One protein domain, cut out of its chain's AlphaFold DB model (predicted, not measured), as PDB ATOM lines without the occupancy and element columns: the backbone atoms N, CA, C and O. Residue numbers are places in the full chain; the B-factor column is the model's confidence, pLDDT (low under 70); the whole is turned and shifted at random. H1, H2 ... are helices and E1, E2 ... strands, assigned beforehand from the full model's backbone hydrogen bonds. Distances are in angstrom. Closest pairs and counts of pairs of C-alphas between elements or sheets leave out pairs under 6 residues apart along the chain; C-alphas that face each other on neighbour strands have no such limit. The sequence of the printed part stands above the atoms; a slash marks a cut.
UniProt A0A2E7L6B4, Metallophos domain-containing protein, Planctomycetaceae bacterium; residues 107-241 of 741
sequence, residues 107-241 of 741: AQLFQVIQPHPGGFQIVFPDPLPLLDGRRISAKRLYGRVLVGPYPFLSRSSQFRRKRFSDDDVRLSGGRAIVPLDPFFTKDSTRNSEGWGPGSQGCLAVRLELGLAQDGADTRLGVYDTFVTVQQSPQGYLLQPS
ATOM      1  N   ALA A 107     119.289 211.349 119.396       87.06
ATOM      2  CA  ALA A 107     118.826 210.308 118.473       87.06
ATOM      3  C   ALA A 107     119.474 210.426 117.083       87.06
ATOM      4  O   ALA A 107     119.849 209.427 116.470       87.06
ATOM      5  N   GLN A 108     119.676 211.655 116.600       90.25
ATOM      6  CA  GLN A 108     120.344 211.920 115.328       90.25
ATOM      7  C   GLN A 108     121.831 211.537 115.370       90.25
ATOM      8  O   GLN A 108     122.361 211.048 114.375       90.25
ATOM      9  N   LEU A 109     122.505 211.718 116.511       90.81
ATOM     10  CA  LEU A 109     123.922 211.371 116.666       90.81
ATOM     11  C   LEU A 109     124.185 209.869 116.608       90.81
ATOM     12  O   LEU A 109     125.211 209.451 116.083       90.81
ATOM     13  N   PHE A 110     123.272 209.040 117.105       88.75
ATOM     14  CA  PHE A 110     123.430 207.598 116.932       88.75
ATOM     15  C   PHE A 110     123.309 207.191 115.451       88.75
ATOM     16  O   PHE A 110     124.073 206.357 114.971       88.75
ATOM     17  N   GLN A 111     122.414 207.829 114.690       91.00
ATOM     18  CA  GLN A 111     122.189 207.494 113.277       91.00
ATOM     19  C   GLN A 111     123.384 207.781 112.355       91.00
ATOM     20  O   GLN A 111     123.416 207.263 111.237       91.00
ATOM     21  N   VAL A 112     124.356 208.598 112.782       94.62
ATOM     22  CA  VAL A 112     125.556 208.868 111.974       94.62
ATOM     23  C   VAL A 112     126.620 207.780 112.104       94.62
ATOM     24  O   VAL A 112     127.569 207.785 111.325       94.62
ATOM     25  N   ILE A 113     126.479 206.848 113.050       95.75
ATOM     26  CA  ILE A 113     127.403 205.725 113.230       95.75
ATOM     27  C   ILE A 113     127.028 204.605 112.256       95.75
ATOM     28  O   ILE A 113     125.905 204.102 112.262       95.75
ATOM     29  N   GLN A 114     127.976 204.203 111.411       95.31
ATOM     30  CA  GLN A 114     127.789 203.188 110.375       95.31
ATOM     31  C   GLN A 114     128.887 202.116 110.445       95.31
ATOM     32  O   GLN A 114     130.004 202.414 110.874       95.31
ATOM     33  N   PRO A 115     128.615 200.872 110.004       94.38
ATOM     34  CA  PRO A 115     129.626 199.819 109.979       94.38
ATOM     35  C   PRO A 115     130.838 200.180 109.111       94.38
ATOM     36  O   PRO A 115     130.709 200.848 108.078       94.38
ATOM     37  N   HIS A 116     132.016 199.701 109.512       93.81
ATOM     38  CA  HIS A 116     133.253 199.783 108.736       93.81
ATOM     39  C   HIS A 116     134.123 198.542 109.023       93.81
ATOM     40  O   HIS A 116     134.188 198.127 110.173       93.81
ATOM     41  N   PRO A 117     134.838 197.942 108.048       86.56
ATOM     42  CA  PRO A 117     135.587 196.700 108.290       86.56
ATOM     43  C   PRO A 117     136.579 196.767 109.466       86.56
ATOM     44  O   PRO A 117     136.637 195.848 110.275       86.56
ATOM     45  N   GLY A 118     137.303 197.882 109.611       88.56
ATOM     46  CA  GLY A 118     138.240 198.116 110.724       88.56
ATOM     47  C   GLY A 118     137.617 198.666 112.017       88.56
ATOM     48  O   GLY A 118     138.354 199.034 112.929       88.56
ATOM     49  N   GLY A 119     136.286 198.789 112.094       94.38
ATOM     50  CA  GLY A 119     135.597 199.334 113.262       94.38
ATOM     51  C   GLY A 119     134.222 199.916 112.936       94.38
ATOM     52  O   GLY A 119     133.297 199.209 112.541       94.38
ATOM     53  N   PHE A 120     134.078 201.227 113.086       96.62
ATOM     54  CA  PHE A 120     132.904 201.953 112.602       96.62
ATOM     55  C   PHE A 120     133.310 203.296 112.009       96.62
ATOM     56  O   PHE A 120     134.420 203.780 112.213       96.62
ATOM     57  N   GLN A 121     132.414 203.902 111.247       97.06
ATOM     58  CA  GLN A 121     132.606 205.237 110.698       97.06
ATOM     59  C   GLN A 121     131.485 206.160 111.156       97.06
ATOM     60  O   GLN A 121     130.366 205.724 111.415       97.06
ATOM     61  N   ILE A 122     131.797 207.443 111.243       97.81
ATOM     62  CA  ILE A 122     130.831 208.508 111.480       97.81
ATOM     63  C   ILE A 122     130.607 209.213 110.155       97.81
ATOM     64  O   ILE A 122     131.567 209.656 109.526       97.81
ATOM     65  N   VAL A 123     129.350 209.305 109.730       97.81
ATOM     66  CA  VAL A 123     128.950 209.934 108.469       97.81
ATOM     67  C   VAL A 123     127.726 210.803 108.718       97.81
ATOM     68  O   VAL A 123     126.598 210.317 108.799       97.81
ATOM     69  N   PHE A 124     127.946 212.110 108.818       97.12
ATOM     70  CA  PHE A 124     126.850 213.070 108.908       97.12
ATOM     71  C   PHE A 124     126.127 213.199 107.552       97.12
ATOM     72  O   PHE A 124     126.790 213.232 106.510       97.12
ATOM     73  N   PRO A 125     124.782 213.291 107.536       96.06
ATOM     74  CA  PRO A 125     124.036 213.569 106.312       96.06
ATOM     75  C   PRO A 125     124.379 214.963 105.768       96.06
ATOM     76  O   PRO A 125     124.602 215.891 106.542       96.06
ATOM     77  N   ASP A 126     124.389 215.119 104.442       95.06
ATOM     78  CA  ASP A 126     124.594 216.405 103.760       95.06
ATOM     79  C   ASP A 126     123.366 216.711 102.880       95.06
ATOM     80  O   ASP A 126     123.126 215.984 101.912       95.06
ATOM     81  N   PRO A 127     122.558 217.742 103.197       95.56
ATOM     82  CA  PRO A 127     122.731 218.683 104.306       95.56
ATOM     83  C   PRO A 127     122.404 218.074 105.683       95.56
ATOM     84  O   PRO A 127     121.495 217.252 105.809       95.56
ATOM     85  N   LEU A 128     123.090 218.550 106.727       95.12
ATOM     86  CA  LEU A 128     122.821 218.210 108.124       95.12
ATOM     87  C   LEU A 128     121.713 219.122 108.677       95.12
ATOM     88  O   LEU A 128     121.940 220.334 108.776       95.12
ATOM     89  N   PRO A 129     120.535 218.590 109.056       94.00
ATOM     90  CA  PRO A 129     119.551 219.364 109.805       94.00
ATOM     91  C   PRO A 129     120.024 219.593 111.247       94.00
ATOM     92  O   PRO A 129     120.509 218.664 111.893       94.00
ATOM     93  N   LEU A 130     119.870 220.825 111.732       93.88
ATOM     94  CA  LEU A 130     120.073 221.219 113.125       93.88
ATOM     95  C   LEU A 130     118.727 221.346 113.851       93.88
ATOM     96  O   LEU A 130     117.685 221.528 113.217       93.88
ATOM     97  N   LEU A 131     118.759 221.303 115.184       93.12
ATOM     98  CA  LEU A 131     117.562 221.415 116.027       93.12
ATOM     99  C   LEU A 131     116.853 222.772 115.902       93.12
ATOM    100  O   LEU A 131     115.633 222.841 116.007       93.12
ATOM    101  N   ASP A 132     117.589 223.841 115.595       90.31
ATOM    102  CA  ASP A 132     117.030 225.179 115.352       90.31
ATOM    103  C   ASP A 132     116.397 225.356 113.957       90.31
ATOM    104  O   ASP A 132     116.033 226.466 113.564       90.31
ATOM    105  N   GLY A 133     116.271 224.267 113.193       90.44
ATOM    106  CA  GLY A 133     115.679 224.242 111.860       90.44
ATOM    107  C   GLY A 133     116.636 224.637 110.734       90.44
ATOM    108  O   GLY A 133     116.289 224.475 109.560       90.44
ATOM    109  N   ARG A 134     117.853 225.114 111.040       91.75
ATOM    110  CA  ARG A 134     118.865 225.363 110.005       91.75
ATOM    111  C   ARG A 134     119.328 224.053 109.372       91.75
ATOM    112  O   ARG A 134     119.293 222.980 109.968       91.75
ATOM    113  N   ARG A 135     119.823 224.165 108.141       95.00
ATOM    114  CA  ARG A 135     120.511 223.093 107.421       95.00
ATOM    115  C   ARG A 135     121.906 223.569 107.061       95.00
ATOM    116  O   ARG A 135     122.049 224.615 106.434       95.00
ATOM    117  N   ILE A 136     122.921 222.818 107.466       95.06
ATOM    118  CA  ILE A 136     124.326 223.147 107.207       95.06
ATOM    119  C   ILE A 136     124.961 222.077 106.325       95.06
ATOM    120  O   ILE A 136     124.537 220.924 106.348       95.06
ATOM    121  N   SER A 137     125.980 222.440 105.543       96.25
ATOM    122  CA  SER A 137     126.709 221.421 104.785       96.25
ATOM    123  C   SER A 137     127.620 220.622 105.710       96.25
ATOM    124  O   SER A 137     128.460 221.204 106.405       96.25
ATOM    125  N   ALA A 138     127.511 219.293 105.670       95.62
ATOM    126  CA  ALA A 138     128.371 218.411 106.455       95.62
ATOM    127  C   ALA A 138     129.851 218.555 106.069       95.62
ATOM    128  O   ALA A 138     130.726 218.373 106.908       95.62
ATOM    129  N   LYS A 139     130.147 218.995 104.839       96.56
ATOM    130  CA  LYS A 139     131.515 219.263 104.362       96.56
ATOM    131  C   LYS A 139     132.251 220.335 105.170       96.56
ATOM    132  O   LYS A 139     133.473 220.386 105.130       96.56
ATOM    133  N   ARG A 140     131.517 221.185 105.894       96.12
ATOM    134  CA  ARG A 140     132.072 222.227 106.771       96.12
ATOM    135  C   ARG A 140     132.222 221.764 108.221       96.12
ATOM    136  O   ARG A 140     132.752 222.511 109.037       96.12
ATOM    137  N   LEU A 141     131.748 220.565 108.560       97.00
ATOM    138  CA  LEU A 141     131.912 220.001 109.894       97.00
ATOM    139  C   LEU A 141     133.332 219.488 110.078       97.00
ATOM    140  O   LEU A 141     133.860 218.758 109.234       97.00
ATOM    141  N   TYR A 142     133.908 219.815 111.220       97.38
ATOM    142  CA  TYR A 142     135.171 219.264 111.683       97.38
ATOM    143  C   TYR A 142     135.088 218.986 113.183       97.38
ATOM    144  O   TYR A 142     134.128 219.385 113.847       97.38
ATOM    145  N   GLY A 143     136.084 218.300 113.727       96.38
ATOM    146  CA  GLY A 143     136.140 218.068 115.161       96.38
ATOM    147  C   GLY A 143     136.945 216.844 115.542       96.38
ATOM    148  O   GLY A 143     137.848 216.426 114.813       96.38
ATOM    149  N   ARG A 144     136.581 216.268 116.684       96.62
ATOM    150  CA  ARG A 144     137.216 215.077 117.246       96.62
ATOM    151  C   ARG A 144     136.177 214.041 117.629       96.62
ATOM    152  O   ARG A 144     135.086 214.379 118.087       96.62
ATOM    153  N   VAL A 145     136.557 212.784 117.470       97.31
ATOM    154  CA  VAL A 145     135.830 211.628 117.974       97.31
ATOM    155  C   VAL A 145     136.724 210.963 119.005       97.31
ATOM    156  O   VAL A 145     137.793 210.464 118.662       97.31
ATOM    157  N   LEU A 146     136.295 210.968 120.261       96.25
ATOM    158  CA  LEU A 146     136.975 210.249 121.331       96.25
ATOM    159  C   LEU A 146     136.190 208.982 121.641       96.25
ATOM    160  O   LEU A 146     134.961 209.011 121.717       96.25
ATOM    161  N   VAL A 147     136.895 207.873 121.824       96.19
ATOM    162  CA  VAL A 147     136.273 206.569 122.062       96.19
ATOM    163  C   VAL A 147     136.938 205.893 123.248       96.19
ATOM    164  O   VAL A 147     138.132 206.053 123.488       96.19
ATOM    165  N   GLY A 148     136.155 205.154 124.022       95.44
ATOM    166  CA  GLY A 148     136.701 204.268 125.035       95.44
ATOM    167  C   GLY A 148     135.656 203.333 125.626       95.44
ATOM    168  O   GLY A 148     134.466 203.476 125.329       95.44
ATOM    169  N   PRO A 149     136.082 202.347 126.428       93.88
ATOM    170  CA  PRO A 149     135.175 201.365 126.997       93.88
ATOM    171  C   PRO A 149     134.125 201.996 127.906       93.88
ATOM    172  O   PRO A 149     134.412 202.928 128.663       93.88
ATOM    173  N   TYR A 150     132.906 201.464 127.843       93.56
ATOM    174  CA  TYR A 150     131.836 201.808 128.761       93.56
ATOM    175  C   TYR A 150     131.107 200.549 129.251       93.56
ATOM    176  O   TYR A 150     130.636 199.773 128.420       93.56
ATOM    177  N   PRO A 151     130.966 200.373 130.575       92.62
ATOM    178  CA  PRO A 151     131.622 201.142 131.629       92.62
ATOM    179  C   PRO A 151     133.129 200.864 131.647       92.62
ATOM    180  O   PRO A 151     133.571 199.741 131.419       92.62
ATOM    181  N   PHE A 152     133.929 201.894 131.917       91.88
ATOM    182  CA  PHE A 152     135.375 201.730 132.045       91.88
ATOM    183  C   PHE A 152     135.719 200.978 133.336       91.88
ATOM    184  O   PHE A 152     135.300 201.396 134.419       91.88
ATOM    185  N   LEU A 153     136.536 199.926 133.228       85.75
ATOM    186  CA  LEU A 153     136.881 198.993 134.304       85.75
ATOM    187  C   LEU A 153     135.652 198.306 134.912       85.75
ATOM    188  O   LEU A 153     135.510 198.201 136.133       85.75
ATOM    189  N   SER A 154     134.781 197.792 134.043       82.38
ATOM    190  CA  SER A 154     133.518 197.123 134.392       82.38
ATOM    191  C   SER A 154     133.659 195.996 135.428       82.38
ATOM    192  O   SER A 154     132.732 195.713 136.182       82.38
ATOM    193  N   ARG A 155     134.835 195.355 135.499       84.56
ATOM    194  CA  ARG A 155     135.122 194.242 136.423       84.56
ATOM    195  C   ARG A 155     135.595 194.675 137.812       84.56
ATOM    196  O   ARG A 155     135.630 193.837 138.709       84.56
ATOM    197  N   SER A 156     136.004 195.931 137.994       85.38
ATOM    198  CA  SER A 156     136.595 196.417 139.253       85.38
ATOM    199  C   SER A 156     135.951 197.688 139.809       85.38
ATOM    200  O   SER A 156     136.270 198.073 140.932       85.38
ATOM    201  N   SER A 157     135.021 198.313 139.081       86.62
ATOM    202  CA  SER A 157     134.247 199.467 139.548       86.62
ATOM    203  C   SER A 157     132.750 199.189 139.469       86.62
ATOM    204  O   SER A 157     132.241 198.817 138.416       86.62
ATOM    205  N   GLN A 158     132.031 199.424 140.570       85.94
ATOM    206  CA  GLN A 158     130.562 199.414 140.571       85.94
ATOM    207  C   GLN A 158     129.981 200.713 140.000       85.94
ATOM    208  O   GLN A 158     128.937 200.691 139.359       85.94
ATOM    209  N   PHE A 159     130.665 201.844 140.200       90.81
ATOM    210  CA  PHE A 159     130.253 203.109 139.604       90.81
ATOM    211  C   PHE A 159     130.619 203.102 138.119       90.81
ATOM    212  O   PHE A 159     131.804 203.036 137.760       90.81
ATOM    213  N   ARG A 160     129.606 203.152 137.250       90.75
ATOM    214  CA  ARG A 160     129.817 203.177 135.799       90.75
ATOM    215  C   ARG A 160     130.275 204.562 135.371       90.75
ATOM    216  O   ARG A 160     129.611 205.554 135.630       90.75
ATOM    217  N   ARG A 161     131.393 204.642 134.662       91.56
ATOM    218  CA  ARG A 161     131.880 205.914 134.122       91.56
ATOM    219  C   ARG A 161     132.437 205.750 132.727       91.56
ATOM    220  O   ARG A 161     132.847 204.656 132.329       91.56
ATOM    221  N   LYS A 162     132.479 206.863 132.007       92.44
ATOM    222  CA  LYS A 162     133.117 206.959 130.697       92.44
ATOM    223  C   LYS A 162     134.597 207.270 130.903       92.44
ATOM    224  O   LYS A 162     134.955 208.092 131.744       92.44
ATOM    225  N   ARG A 163     135.467 206.651 130.112       91.94
ATOM    226  CA  ARG A 163     136.863 207.076 129.984       91.94
ATOM    227  C   ARG A 163     137.293 206.878 128.544       91.94
ATOM    228  O   ARG A 163     137.021 205.834 127.966       91.94
ATOM    229  N   PHE A 164     137.947 207.883 127.986       93.31
ATOM    230  CA  PHE A 164     138.352 207.899 126.586       93.31
ATOM    231  C   PHE A 164     139.852 207.619 126.463       93.31
ATOM    232  O   PHE A 164     140.611 207.954 127.379       93.31
ATOM    233  N   SER A 165     140.263 206.984 125.363       89.88
ATOM    234  CA  SER A 165     141.682 206.809 125.036       89.88
ATOM    235  C   SER A 165     142.340 208.131 124.635       89.88
ATOM    236  O   SER A 165     141.662 209.116 124.350       89.88
ATOM    237  N   ASP A 166     143.670 208.132 124.608       82.56
ATOM    238  CA  ASP A 166     144.511 209.240 124.148       82.56
ATOM    239  C   ASP A 166     144.432 209.491 122.634       82.56
ATOM    240  O   ASP A 166     144.612 210.627 122.204       82.56
ATOM    241  N   ASP A 167     144.105 208.469 121.843       78.81
ATOM    242  CA  ASP A 167     143.859 208.617 120.407       78.81
ATOM    243  C   ASP A 167     142.483 209.230 120.130       78.81
ATOM    244  O   ASP A 167     141.452 208.550 120.190       78.81
ATOM    245  N   ASP A 168     142.470 210.511 119.771       86.06
ATOM    246  CA  ASP A 168     141.323 211.139 119.140       86.06
ATOM    247  C   ASP A 168     141.340 210.907 117.623       86.06
ATOM    248  O   ASP A 168     142.349 211.046 116.933       86.06
ATOM    249  N   VAL A 169     140.181 210.565 117.067       95.69
ATOM    250  CA  VAL A 169     140.016 210.445 115.620       95.69
ATOM    251  C   VAL A 169     139.541 211.785 115.080       95.69
ATOM    252  O   VAL A 169     138.495 212.306 115.478       95.69
ATOM    253  N   ARG A 170     140.291 212.346 114.129       97.12
ATOM    254  CA  ARG A 170     139.915 213.599 113.477       97.12
ATOM    255  C   ARG A 170     138.636 213.421 112.660       97.12
ATOM    256  O   ARG A 170     138.568 212.580 111.764       97.12
ATOM    257  N   LEU A 171     137.659 214.284 112.916       97.38
ATOM    258  CA  LEU A 171     136.478 214.450 112.080       97.38
ATOM    259  C   LEU A 171     136.730 215.578 111.078       97.38
ATOM    260  O   LEU A 171     137.088 216.692 111.460       97.38
ATOM    261  N   SER A 172     136.552 215.290 109.790       97.06
ATOM    262  CA  SER A 172     136.748 216.257 108.707       97.06
ATOM    263  C   SER A 172     135.706 216.053 107.617       97.06
ATOM    264  O   SER A 172     135.476 214.933 107.166       97.06
ATOM    265  N   GLY A 173     135.059 217.138 107.198       96.62
ATOM    266  CA  GLY A 173     133.978 217.082 106.218       96.62
ATOM    267  C   GLY A 173     132.806 216.212 106.670       96.62
ATOM    268  O   GLY A 173     132.216 215.508 105.850       96.62
ATOM    269  N   GLY A 174     132.514 216.205 107.976       96.69
ATOM    270  CA  GLY A 174     131.424 215.409 108.548       96.69
ATOM    271  C   GLY A 174     131.686 213.903 108.550       96.69
ATOM    272  O   GLY A 174     130.736 213.127 108.649       96.69
ATOM    273  N   ARG A 175     132.950 213.484 108.403       98.00
ATOM    274  CA  ARG A 175     133.348 212.078 108.327       98.00
ATOM    275  C   ARG A 175     134.524 211.749 109.239       98.00
ATOM    276  O   ARG A 175     135.425 212.570 109.402       98.00
ATOM    277  N   ALA A 176     134.517 210.539 109.790       97.75
ATOM    278  CA  ALA A 176     135.626 209.948 110.538       97.75
ATOM    279  C   ALA A 176     135.561 208.413 110.457       97.75
ATOM    280  O   ALA A 176     134.467 207.856 110.392       97.75
ATOM    281  N   ILE A 177     136.709 207.734 110.493       96.94
ATOM    282  CA  ILE A 177     136.794 206.270 110.616       96.94
ATOM    283  C   ILE A 177     137.433 205.964 111.964       96.94
ATOM    284  O   ILE A 177     138.560 206.382 112.215       96.94
ATOM    285  N   VAL A 178     136.716 205.240 112.815       96.31
ATOM    286  CA  VAL A 178     137.168 204.853 114.148       96.31
ATOM    287  C   VAL A 178     137.699 203.418 114.104       96.31
ATOM    288  O   VAL A 178     136.907 202.488 113.918       96.31
ATOM    289  N   PRO A 179     139.017 203.213 114.281       94.75
ATOM    290  CA  PRO A 179     139.593 201.880 114.372       94.75
ATOM    291  C   PRO A 179     139.281 201.240 115.730       94.75
ATOM    292  O   PRO A 179     139.372 201.899 116.767       94.75
ATOM    293  N   LEU A 180     138.948 199.946 115.732       94.31
ATOM    294  CA  LEU A 180     138.614 199.209 116.959       94.31
ATOM    295  C   LEU A 180     139.653 198.178 117.403       94.31
ATOM    296  O   LEU A 180     139.609 197.757 118.559       94.31
ATOM    297  N   ASP A 181     140.628 197.843 116.556       92.25
ATOM    298  CA  ASP A 181     141.707 196.905 116.902       92.25
ATOM    299  C   ASP A 181     142.393 197.211 118.241       92.25
ATOM    300  O   ASP A 181     142.589 196.273 119.021       92.25
ATOM    301  N   PRO A 182     142.680 198.477 118.606       92.12
ATOM    302  CA  PRO A 182     143.291 198.771 119.897       92.12
ATOM    303  C   PRO A 182     142.440 198.363 121.111       92.12
ATOM    304  O   PRO A 182     143.001 198.114 122.174       92.12
ATOM    305  N   PHE A 183     141.114 198.267 120.991       93.00
ATOM    306  CA  PHE A 183     140.234 197.879 122.101       93.00
ATOM    307  C   PHE A 183     140.018 196.363 122.204       93.00
ATOM    308  O   PHE A 183     139.585 195.896 123.250       93.00
ATOM    309  N   PHE A 184     140.324 195.597 121.151       93.00
ATOM    310  CA  PHE A 184     140.077 194.146 121.068       93.00
ATOM    311  C   PHE A 184     141.352 193.309 120.886       93.00
ATOM    312  O   PHE A 184     141.302 192.081 120.844       93.00
ATOM    313  N   THR A 185     142.515 193.952 120.783       90.62
ATOM    314  CA  THR A 185     143.806 193.261 120.709       90.62
ATOM    315  C   THR A 185     144.307 192.948 122.114       90.62
ATOM    316  O   THR A 185     144.309 193.811 123.000       90.62
ATOM    317  N   LYS A 186     144.737 191.702 122.328       85.31
ATOM    318  CA  LYS A 186     145.380 191.278 123.576       85.31
ATOM    319  C   LYS A 186     146.657 192.101 123.796       85.31
ATOM    320  O   LYS A 186     147.374 192.372 122.841       85.31
ATOM    321  N   ASP A 187     146.915 192.509 125.037       85.81
ATOM    322  CA  ASP A 187     148.094 193.295 125.449       85.81
ATOM    323  C   ASP A 187     148.164 194.729 124.879       85.81
ATOM    324  O   ASP A 187     149.129 195.453 125.118       85.81
ATOM    325  N   SER A 188     147.117 195.189 124.184       88.94
ATOM    326  CA  SER A 188     146.973 196.602 123.832       88.94
ATOM    327  C   SER A 188     146.794 197.459 125.085       88.94
ATOM    328  O   SER A 188     145.972 197.151 125.951       88.94
ATOM    329  N   THR A 189     147.474 198.606 125.133       86.25
ATOM    330  CA  THR A 189     147.351 199.592 126.221       86.25
ATOM    331  C   THR A 189     145.951 200.206 126.338       86.25
ATOM    332  O   THR A 189     145.645 200.842 127.345       86.25
ATOM    333  N   ARG A 190     145.085 200.008 125.333       87.31
ATOM    334  CA  ARG A 190     143.708 200.539 125.287       87.31
ATOM    335  C   ARG A 190     142.635 199.508 125.614       87.31
ATOM    336  O   ARG A 190     141.473 199.869 125.788       87.31
ATOM    337  N   ASN A 191     143.005 198.238 125.717       91.06
ATOM    338  CA  ASN A 191     142.080 197.159 126.022       91.06
ATOM    339  C   ASN A 191     141.974 196.946 127.541       91.06
ATOM    340  O   ASN A 191     142.460 195.955 128.086       91.06
ATOM    341  N   SER A 192     141.349 197.897 128.241       88.81
ATOM    342  CA  SER A 192     141.167 197.811 129.700       88.81
ATOM    343  C   SER A 192     140.190 196.715 130.132       88.81
ATOM    344  O   SER A 192     140.268 196.240 131.261       88.81
ATOM    345  N   GLU A 193     139.278 196.311 129.245       91.12
ATOM    346  CA  GLU A 193     138.220 195.340 129.553       91.12
ATOM    347  C   GLU A 193     138.608 193.888 129.231       91.12
ATOM    348  O   GLU A 193     137.864 192.952 129.547       91.12
ATOM    349  N   GLY A 194     139.776 193.679 128.612       89.88
ATOM    350  CA  GLY A 194     140.250 192.366 128.183       89.88
ATOM    351  C   GLY A 194     139.374 191.742 127.097       89.88
ATOM    352  O   GLY A 194     139.150 190.529 127.111       89.88
ATOM    353  N   TRP A 195     138.833 192.558 126.190       92.44
ATOM    354  CA  TRP A 195     138.097 192.090 125.020       92.44
ATOM    355  C   TRP A 195     139.036 191.400 124.025       92.44
ATOM    356  O   TRP A 195     140.227 191.689 123.956       92.44
ATOM    357  N   GLY A 196     138.505 190.455 123.261       90.31
ATOM    358  CA  GLY A 196     139.267 189.667 122.297       90.31
ATOM    359  C   GLY A 196     138.393 189.070 121.195       90.31
ATOM    360  O   GLY A 196     137.204 189.404 121.109       90.31
ATOM    361  N   PRO A 197     138.943 188.149 120.382       88.44
ATOM    362  CA  PRO A 197     138.218 187.525 119.279       88.44
ATOM    363  C   PRO A 197     136.857 186.965 119.701       88.44
ATOM    364  O   PRO A 197     136.757 186.195 120.655       88.44
ATOM    365  N   GLY A 198     135.798 187.372 118.995       87.19
ATOM    366  CA  GLY A 198     134.418 186.946 119.252       87.19
ATOM    367  C   GLY A 198     133.704 187.677 120.394       87.19
ATOM    368  O   GLY A 198     132.488 187.527 120.535       87.19
ATOM    369  N   SER A 199     134.420 188.473 121.195       91.00
ATOM    370  CA  SER A 199     133.826 189.215 122.310       91.00
ATOM    371  C   SER A 199     132.957 190.386 121.840       91.00
ATOM    372  O   SER A 199     133.126 190.926 120.743       91.00
ATOM    373  N   GLN A 200     132.018 190.765 122.704       92.88
ATOM    374  CA  GLN A 200     131.182 191.950 122.569       92.88
ATOM    375  C   GLN A 200     131.650 193.008 123.572       92.88
ATOM    376  O   GLN A 200     131.925 192.677 124.726       92.88
ATOM    377  N   GLY A 201     131.698 194.266 123.137       92.69
ATOM    378  CA  GLY A 201     132.036 195.411 123.977       92.69
ATOM    379  C   GLY A 201     131.126 196.603 123.697       92.69
ATOM    380  O   GLY A 201     130.693 196.803 122.560       92.69
ATOM    381  N   CYS A 202     130.827 197.388 124.731       94.88
ATOM    382  CA  CYS A 202     130.143 198.671 124.597       94.88
ATOM    383  C   CYS A 202     131.162 199.806 124.728       94.88
ATOM    384  O   CYS A 202     131.985 199.828 125.642       94.88
ATOM    385  N   LEU A 203     131.125 200.745 123.790       95.44
ATOM    386  CA  LEU A 203     132.018 201.892 123.733       95.44
ATOM    387  C   LEU A 203     131.217 203.173 123.955       95.44
ATOM    388  O   LEU A 203     130.183 203.383 123.317       95.44
ATOM    389  N   ALA A 204     131.731 204.056 124.809       95.81
ATOM    390  CA  ALA A 204     131.328 205.454 124.813       95.81
ATOM    391  C   ALA A 204     132.008 206.171 123.642       95.81
ATOM    392  O   ALA A 204     133.220 206.057 123.447       95.81
ATOM    393  N   VAL A 205     131.227 206.939 122.888       96.81
ATOM    394  CA  VAL A 205     131.688 207.756 121.764       96.81
ATOM    395  C   VAL A 205     131.369 209.207 122.075       96.81
ATOM    396  O   VAL A 205     130.198 209.564 122.182       96.81
ATOM    397  N   ARG A 206     132.401 210.043 122.197       96.38
ATOM    398  CA  ARG A 206     132.280 211.490 122.376       96.38
ATOM    399  C   ARG A 206     132.614 212.215 121.086       96.38
ATOM    400  O   ARG A 206     133.687 212.039 120.518       96.38
ATOM    401  N   LEU A 207     131.699 213.064 120.652       96.00
ATOM    402  CA  LEU A 207     131.802 213.909 119.476       96.00
ATOM    403  C   LEU A 207     131.988 215.352 119.928       96.00
ATOM    404  O   LEU A 207     131.087 215.948 120.516       96.00
ATOM    405  N   GLU A 208     133.143 215.927 119.625       95.38
ATOM    406  CA  GLU A 208     133.380 217.358 119.772       95.38
ATOM    407  C   GLU A 208     133.260 218.008 118.403       95.38
ATOM    408  O   GLU A 208     134.114 217.800 117.542       95.38
ATOM    409  N   LEU A 209     132.186 218.763 118.184       95.38
ATOM    410  CA  LEU A 209     131.805 219.235 116.857       95.38
ATOM    411  C   LEU A 209     132.048 220.739 116.702       95.38
ATOM    412  O   LEU A 209     131.608 221.553 117.522       95.38
ATOM    413  N   GLY A 210     132.706 221.100 115.603       95.62
ATOM    414  CA  GLY A 210     132.892 222.457 115.107       95.62
ATOM    415  C   GLY A 210     132.348 222.608 113.687       95.62
ATOM    416  O   GLY A 210     132.222 221.643 112.930       95.62
ATOM    417  N   LEU A 211     132.000 223.838 113.330       96.12
ATOM    418  CA  LEU A 211     131.516 224.220 112.012       96.12
ATOM    419  C   LEU A 211     132.414 225.317 111.450       96.12
ATOM    420  O   LEU A 211     132.430 226.425 111.986       96.12
ATOM    421  N   ALA A 212     133.101 225.006 110.352       95.75
ATOM    422  CA  ALA A 212     133.960 225.938 109.638       95.75
ATOM    423  C   ALA A 212     133.134 227.067 109.015       95.75
ATOM    424  O   ALA A 212     132.145 226.791 108.318       95.75
ATOM    425  N   GLN A 213     133.505 228.330 109.240       91.69
ATOM    426  CA  GLN A 213     132.817 229.481 108.642       91.69
ATOM    427  C   GLN A 213     133.757 230.589 108.185       91.69
ATOM    428  O   GLN A 213     134.877 230.699 108.667       91.69
ATOM    429  N   ASP A 214     133.272 231.416 107.256       86.19
ATOM    430  CA  ASP A 214     133.971 232.638 106.871       86.19
ATOM    431  C   ASP A 214     134.058 233.548 108.105       86.19
ATOM    432  O   ASP A 214     133.038 233.971 108.655       86.19
ATOM    433  N   GLY A 215     135.278 233.806 108.574       88.19
ATOM    434  CA  GLY A 215     135.529 234.488 109.842       88.19
ATOM    435  C   GLY A 215     135.840 233.506 110.970       88.19
ATOM    436  O   GLY A 215     136.884 232.859 110.947       88.19
ATOM    437  N   ALA A 216     134.979 233.451 111.990       88.56
ATOM    438  CA  ALA A 216     135.193 232.619 113.170       88.56
ATOM    439  C   ALA A 216     134.351 231.340 113.118       88.56
ATOM    440  O   ALA A 216     133.131 231.379 112.934       88.56
ATOM    441  N   ASP A 217     135.006 230.207 113.352       92.94
ATOM    442  CA  ASP A 217     134.331 228.923 113.452       92.94
ATOM    443  C   ASP A 217     133.325 228.900 114.602       92.94
ATOM    444  O   ASP A 217     133.518 229.483 115.670       92.94
ATOM    445  N   THR A 218     132.231 228.172 114.393       91.75
ATOM    446  CA  THR A 218     131.209 227.976 115.422       91.75
ATOM    447  C   THR A 218     131.384 226.614 116.068       91.75
ATOM    448  O   THR A 218     131.336 225.588 115.392       91.75
ATOM    449  N   ARG A 219     131.509 226.576 117.395       91.12
ATOM    450  CA  ARG A 219     131.424 225.323 118.149       91.12
ATOM    451  C   ARG A 219     129.973 224.844 118.173       91.12
ATOM    452  O   ARG A 219     129.101 225.570 118.641       91.12
ATOM    453  N   LEU A 220     129.721 223.630 117.693       92.44
ATOM    454  CA  LEU A 220     128.387 223.023 117.701       92.44
ATOM    455  C   LEU A 220     128.089 222.259 118.992       92.44
ATOM    456  O   LEU A 220     126.922 222.062 119.307       92.44
ATOM    457  N   GLY A 221     129.107 221.824 119.733       92.50
ATOM    458  CA  GLY A 221     128.937 221.236 121.065       92.50
ATOM    459  C   GLY A 221     129.804 220.006 121.312       92.50
ATOM    460  O   GLY A 221     130.623 219.626 120.474       92.50
ATOM    461  N   VAL A 222     129.622 219.417 122.492       94.31
ATOM    462  CA  VAL A 222     130.184 218.120 122.885       94.31
ATOM    463  C   VAL A 222     129.017 217.196 123.164       94.31
ATOM    464  O   VAL A 222     128.103 217.595 123.881       94.31
ATOM    465  N   TYR A 223     129.058 215.996 122.606       95.12
ATOM    466  CA  TYR A 223     127.965 215.042 122.699       95.12
ATOM    467  C   TYR A 223     128.497 213.638 122.910       95.12
ATOM    468  O   TYR A 223     129.472 213.266 122.264       95.12
ATOM    469  N   ASP A 224     127.810 212.844 123.722       94.88
ATOM    470  CA  ASP A 224     128.126 211.434 123.897       94.88
ATOM    471  C   ASP A 224     126.982 210.547 123.409       94.88
ATOM    472  O   ASP A 224     125.797 210.834 123.601       94.88
ATOM    473  N   THR A 225     127.364 209.415 122.836       95.06
ATOM    474  CA  THR A 225     126.484 208.290 122.535       95.06
ATOM    475  C   THR A 225     127.207 206.981 122.847       95.06
ATOM    476  O   THR A 225     128.392 206.982 123.195       95.06
ATOM    477  N   PHE A 226     126.500 205.864 122.734       95.19
ATOM    478  CA  PHE A 226     127.043 204.536 122.985       95.19
ATOM    479  C   PHE A 226     126.888 203.657 121.752       95.19
ATOM    480  O   PHE A 226     125.891 203.739 121.032       95.19
ATOM    481  N   VAL A 227     127.878 202.800 121.527       95.81
ATOM    482  CA  VAL A 227     127.845 201.802 120.462       95.81
ATOM    483  C   VAL A 227     128.301 200.458 121.000       95.81
ATOM    484  O   VAL A 227     129.361 200.341 121.612       95.81
ATOM    485  N   THR A 228     127.497 199.431 120.764       95.88
ATOM    486  CA  THR A 228     127.878 198.047 121.018       95.88
ATOM    487  C   THR A 228     128.447 197.448 119.746       95.88
ATOM    488  O   THR A 228     127.850 197.534 118.672       95.88
ATOM    489  N   VAL A 229     129.598 196.802 119.878       95.62
ATOM    490  CA  VAL A 229     130.307 196.159 118.774       95.62
ATOM    491  C   VAL A 229     130.693 194.737 119.148       95.62
ATOM    492  O   VAL A 229     130.913 194.421 120.317       95.62
ATOM    493  N   GLN A 230     130.771 193.869 118.147       93.81
ATOM    494  CA  GLN A 230     131.286 192.513 118.289       93.81
ATOM    495  C   GLN A 230     132.400 192.281 117.276       93.81
ATOM    496  O   GLN A 230     132.221 192.552 116.087       93.81
ATOM    497  N   GLN A 231     133.532 191.751 117.738       91.25
ATOM    498  CA  GLN A 231     134.614 191.349 116.845       91.25
ATOM    499  C   GLN A 231     134.253 190.032 116.146       91.25
ATOM    500  O   GLN A 231     133.859 189.061 116.795       91.25
ATOM    501  N   SER A 232     134.410 189.985 114.826       88.12
ATOM    502  CA  SER A 232     134.206 188.805 113.987       88.12
ATOM    503  C   SER A 232     135.454 188.523 113.134       88.12
ATOM    504  O   SER A 232     136.329 189.382 113.013       88.12
ATOM    505  N   PRO A 233     135.560 187.343 112.497       85.56
ATOM    506  CA  PRO A 233     136.656 187.063 111.566       85.56
ATOM    507  C   PRO A 233     136.720 188.026 110.367       85.56
ATOM    508  O   PRO A 233     137.765 188.143 109.736       85.56
ATOM    509  N   GLN A 234     135.614 188.702 110.036       85.44
ATOM    510  CA  GLN A 234     135.504 189.648 108.920       85.44
ATOM    511  C   GLN A 234     135.666 191.120 109.346       85.44
ATOM    512  O   GLN A 234     135.484 192.008 108.514       85.44
ATOM    513  N   GLY A 235     135.988 191.391 110.617       89.81
ATOM    514  CA  GLY A 235     136.147 192.742 111.156       89.81
ATOM    515  C   GLY A 235     135.242 192.997 112.359       89.81
ATOM    516  O   GLY A 235     135.182 192.187 113.282       89.81
ATOM    517  N   TYR A 236     134.525 194.120 112.357       93.81
ATOM    518  CA  TYR A 236     133.634 194.505 113.455       93.81
ATOM    519  C   TYR A 236     132.180 194.598 112.999       93.81
ATOM    520  O   TYR A 236     131.865 195.162 111.952       93.81
ATOM    521  N   LEU A 237     131.284 194.054 113.818       93.88
ATOM    522  CA  LEU A 237     129.842 194.117 113.618       93.88
ATOM    523  C   LEU A 237     129.236 195.102 114.614       93.88
ATOM    524  O   LEU A 237     129.435 194.958 115.821       93.88
ATOM    525  N   LEU A 238     128.468 196.071 114.112       94.62
ATOM    526  CA  LEU A 238     127.615 196.893 114.965       94.62
ATOM    527  C   LEU A 238     126.454 196.044 115.481       94.62
ATOM    528  O   LEU A 238     125.759 195.392 114.703       94.62
ATOM    529  N   GLN A 239     126.251 196.073 116.790       95.06
ATOM    530  CA  GLN A 239     125.190 195.347 117.475       95.06
ATOM    531  C   GLN A 239     124.130 196.324 118.002       95.06
ATOM    532  O   GLN A 239     124.419 197.513 118.195       95.06
ATOM    533  N   PRO A 240     122.900 195.851 118.280       95.25
ATOM    534  CA  PRO A 240     121.917 196.642 119.008       95.25
ATOM    535  C   PRO A 240     122.520 197.249 120.276       95.25
ATOM    536  O   PRO A 240     123.156 196.547 121.061       95.25
ATOM    537  N   SER A 241     122.356 198.555 120.453       95.25
ATOM    538  CA  SER A 241     123.014 199.330 121.503       95.25
ATOM    539  C   SER A 241     121.994 199.834 122.520       95.25
ATOM    540  O   SER A 241     120.873 200.193 122.153       95.25
TER     541      SER A 241
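AT A GLANCE: This is residues 107 to 241 of the 741 residues of the protein "Metallophos domain-containing protein" of Planctomycetaceae bacterium (UniProt A0A2E7L6B4). The long, curled sheet E4 E3 E6 E7 E8 forms most of a flattened, barrel-like wall, and the smaller sheet E1 E2 E5 lies across its open side, meeting E8 on one side and E4 on the other, so that the ring is loosely closed. The E6-E7 hairpin runs along the length of the body, and the two tiny helices, H1 and H2, only graze the large sheet. The printed part has 135 residues with two named helices and eight named strands, in the order H1 E1 E2 E3 E4 E5 H2 E6 E7 E8; both sheets are antiparallel and the class is mostly strand. The whole is compact, with a radius of gyration of the C-alphas of 15.7 A and spans of 46 by 33 by 24 A.

HOW THE PARTS SIT: Begin with E6, residues 200 to 211, and E7, residues 218 to 232, a hairpin in which N 205 and O 225 are 2.9 A apart. E7 bends by 57 degrees at residue 228 and pairs on with E8, residues 235 to 239, where N 230 and O 237 are 2.9 A apart; E6 E7 E8 is a meander, each strand the antiparallel neighbour of the one before. Beside E6 find E3, residues 141 to 149, with N 146 and O 206 2.8 A apart, then the edge strand E4, residues 169 to 172, with N 145 and O 169 2.8 A apart. This sheet is twisted and curled like part of a barrel. In the second sheet, E1, residues 113 to 116, and E2, residues 119 to 123, form a hairpin with N 114 and O 121 2.8 A apart, and E5, residues 175 to 179, pairs with E2 through N 122 and O 176, 2.8 A. The closest C-alphas of E1 and E8 are those of Pro 115 and Leu 238, 6.1 A; those of E4 and E5 are Arg 170 and Ala 176, 6.4 A. H1, residues 107 to 111, and H2, residues 181 to 184, only graze the large sheet. H1 has 0 of 1 O i to N i+4 pairs within hydrogen-bond range and 1 of 2 O i to N i+3 pairs; H2 is too short for an i+4 pair.

IN THESE COORDINATES: Find C-alpha 107, where H1 begins, at (118.826, 210.308, 118.473). E7 runs 39.3 A from C-alpha 218 at (131.209, 227.976, 115.422); E6 spans 34.0 A and E3 25.5 A. E8 ends at C-alpha 239, at (125.190, 195.347, 117.475).

THE WHOLE: The C-alphas of Ser 156 and Asp 214, the two farthest apart, are 48.7 A apart. The links E2 to E3, E3 to E4 and H2 to E6 are long. The printed part has no cut, and no printed residue is under 70 in pLDDT.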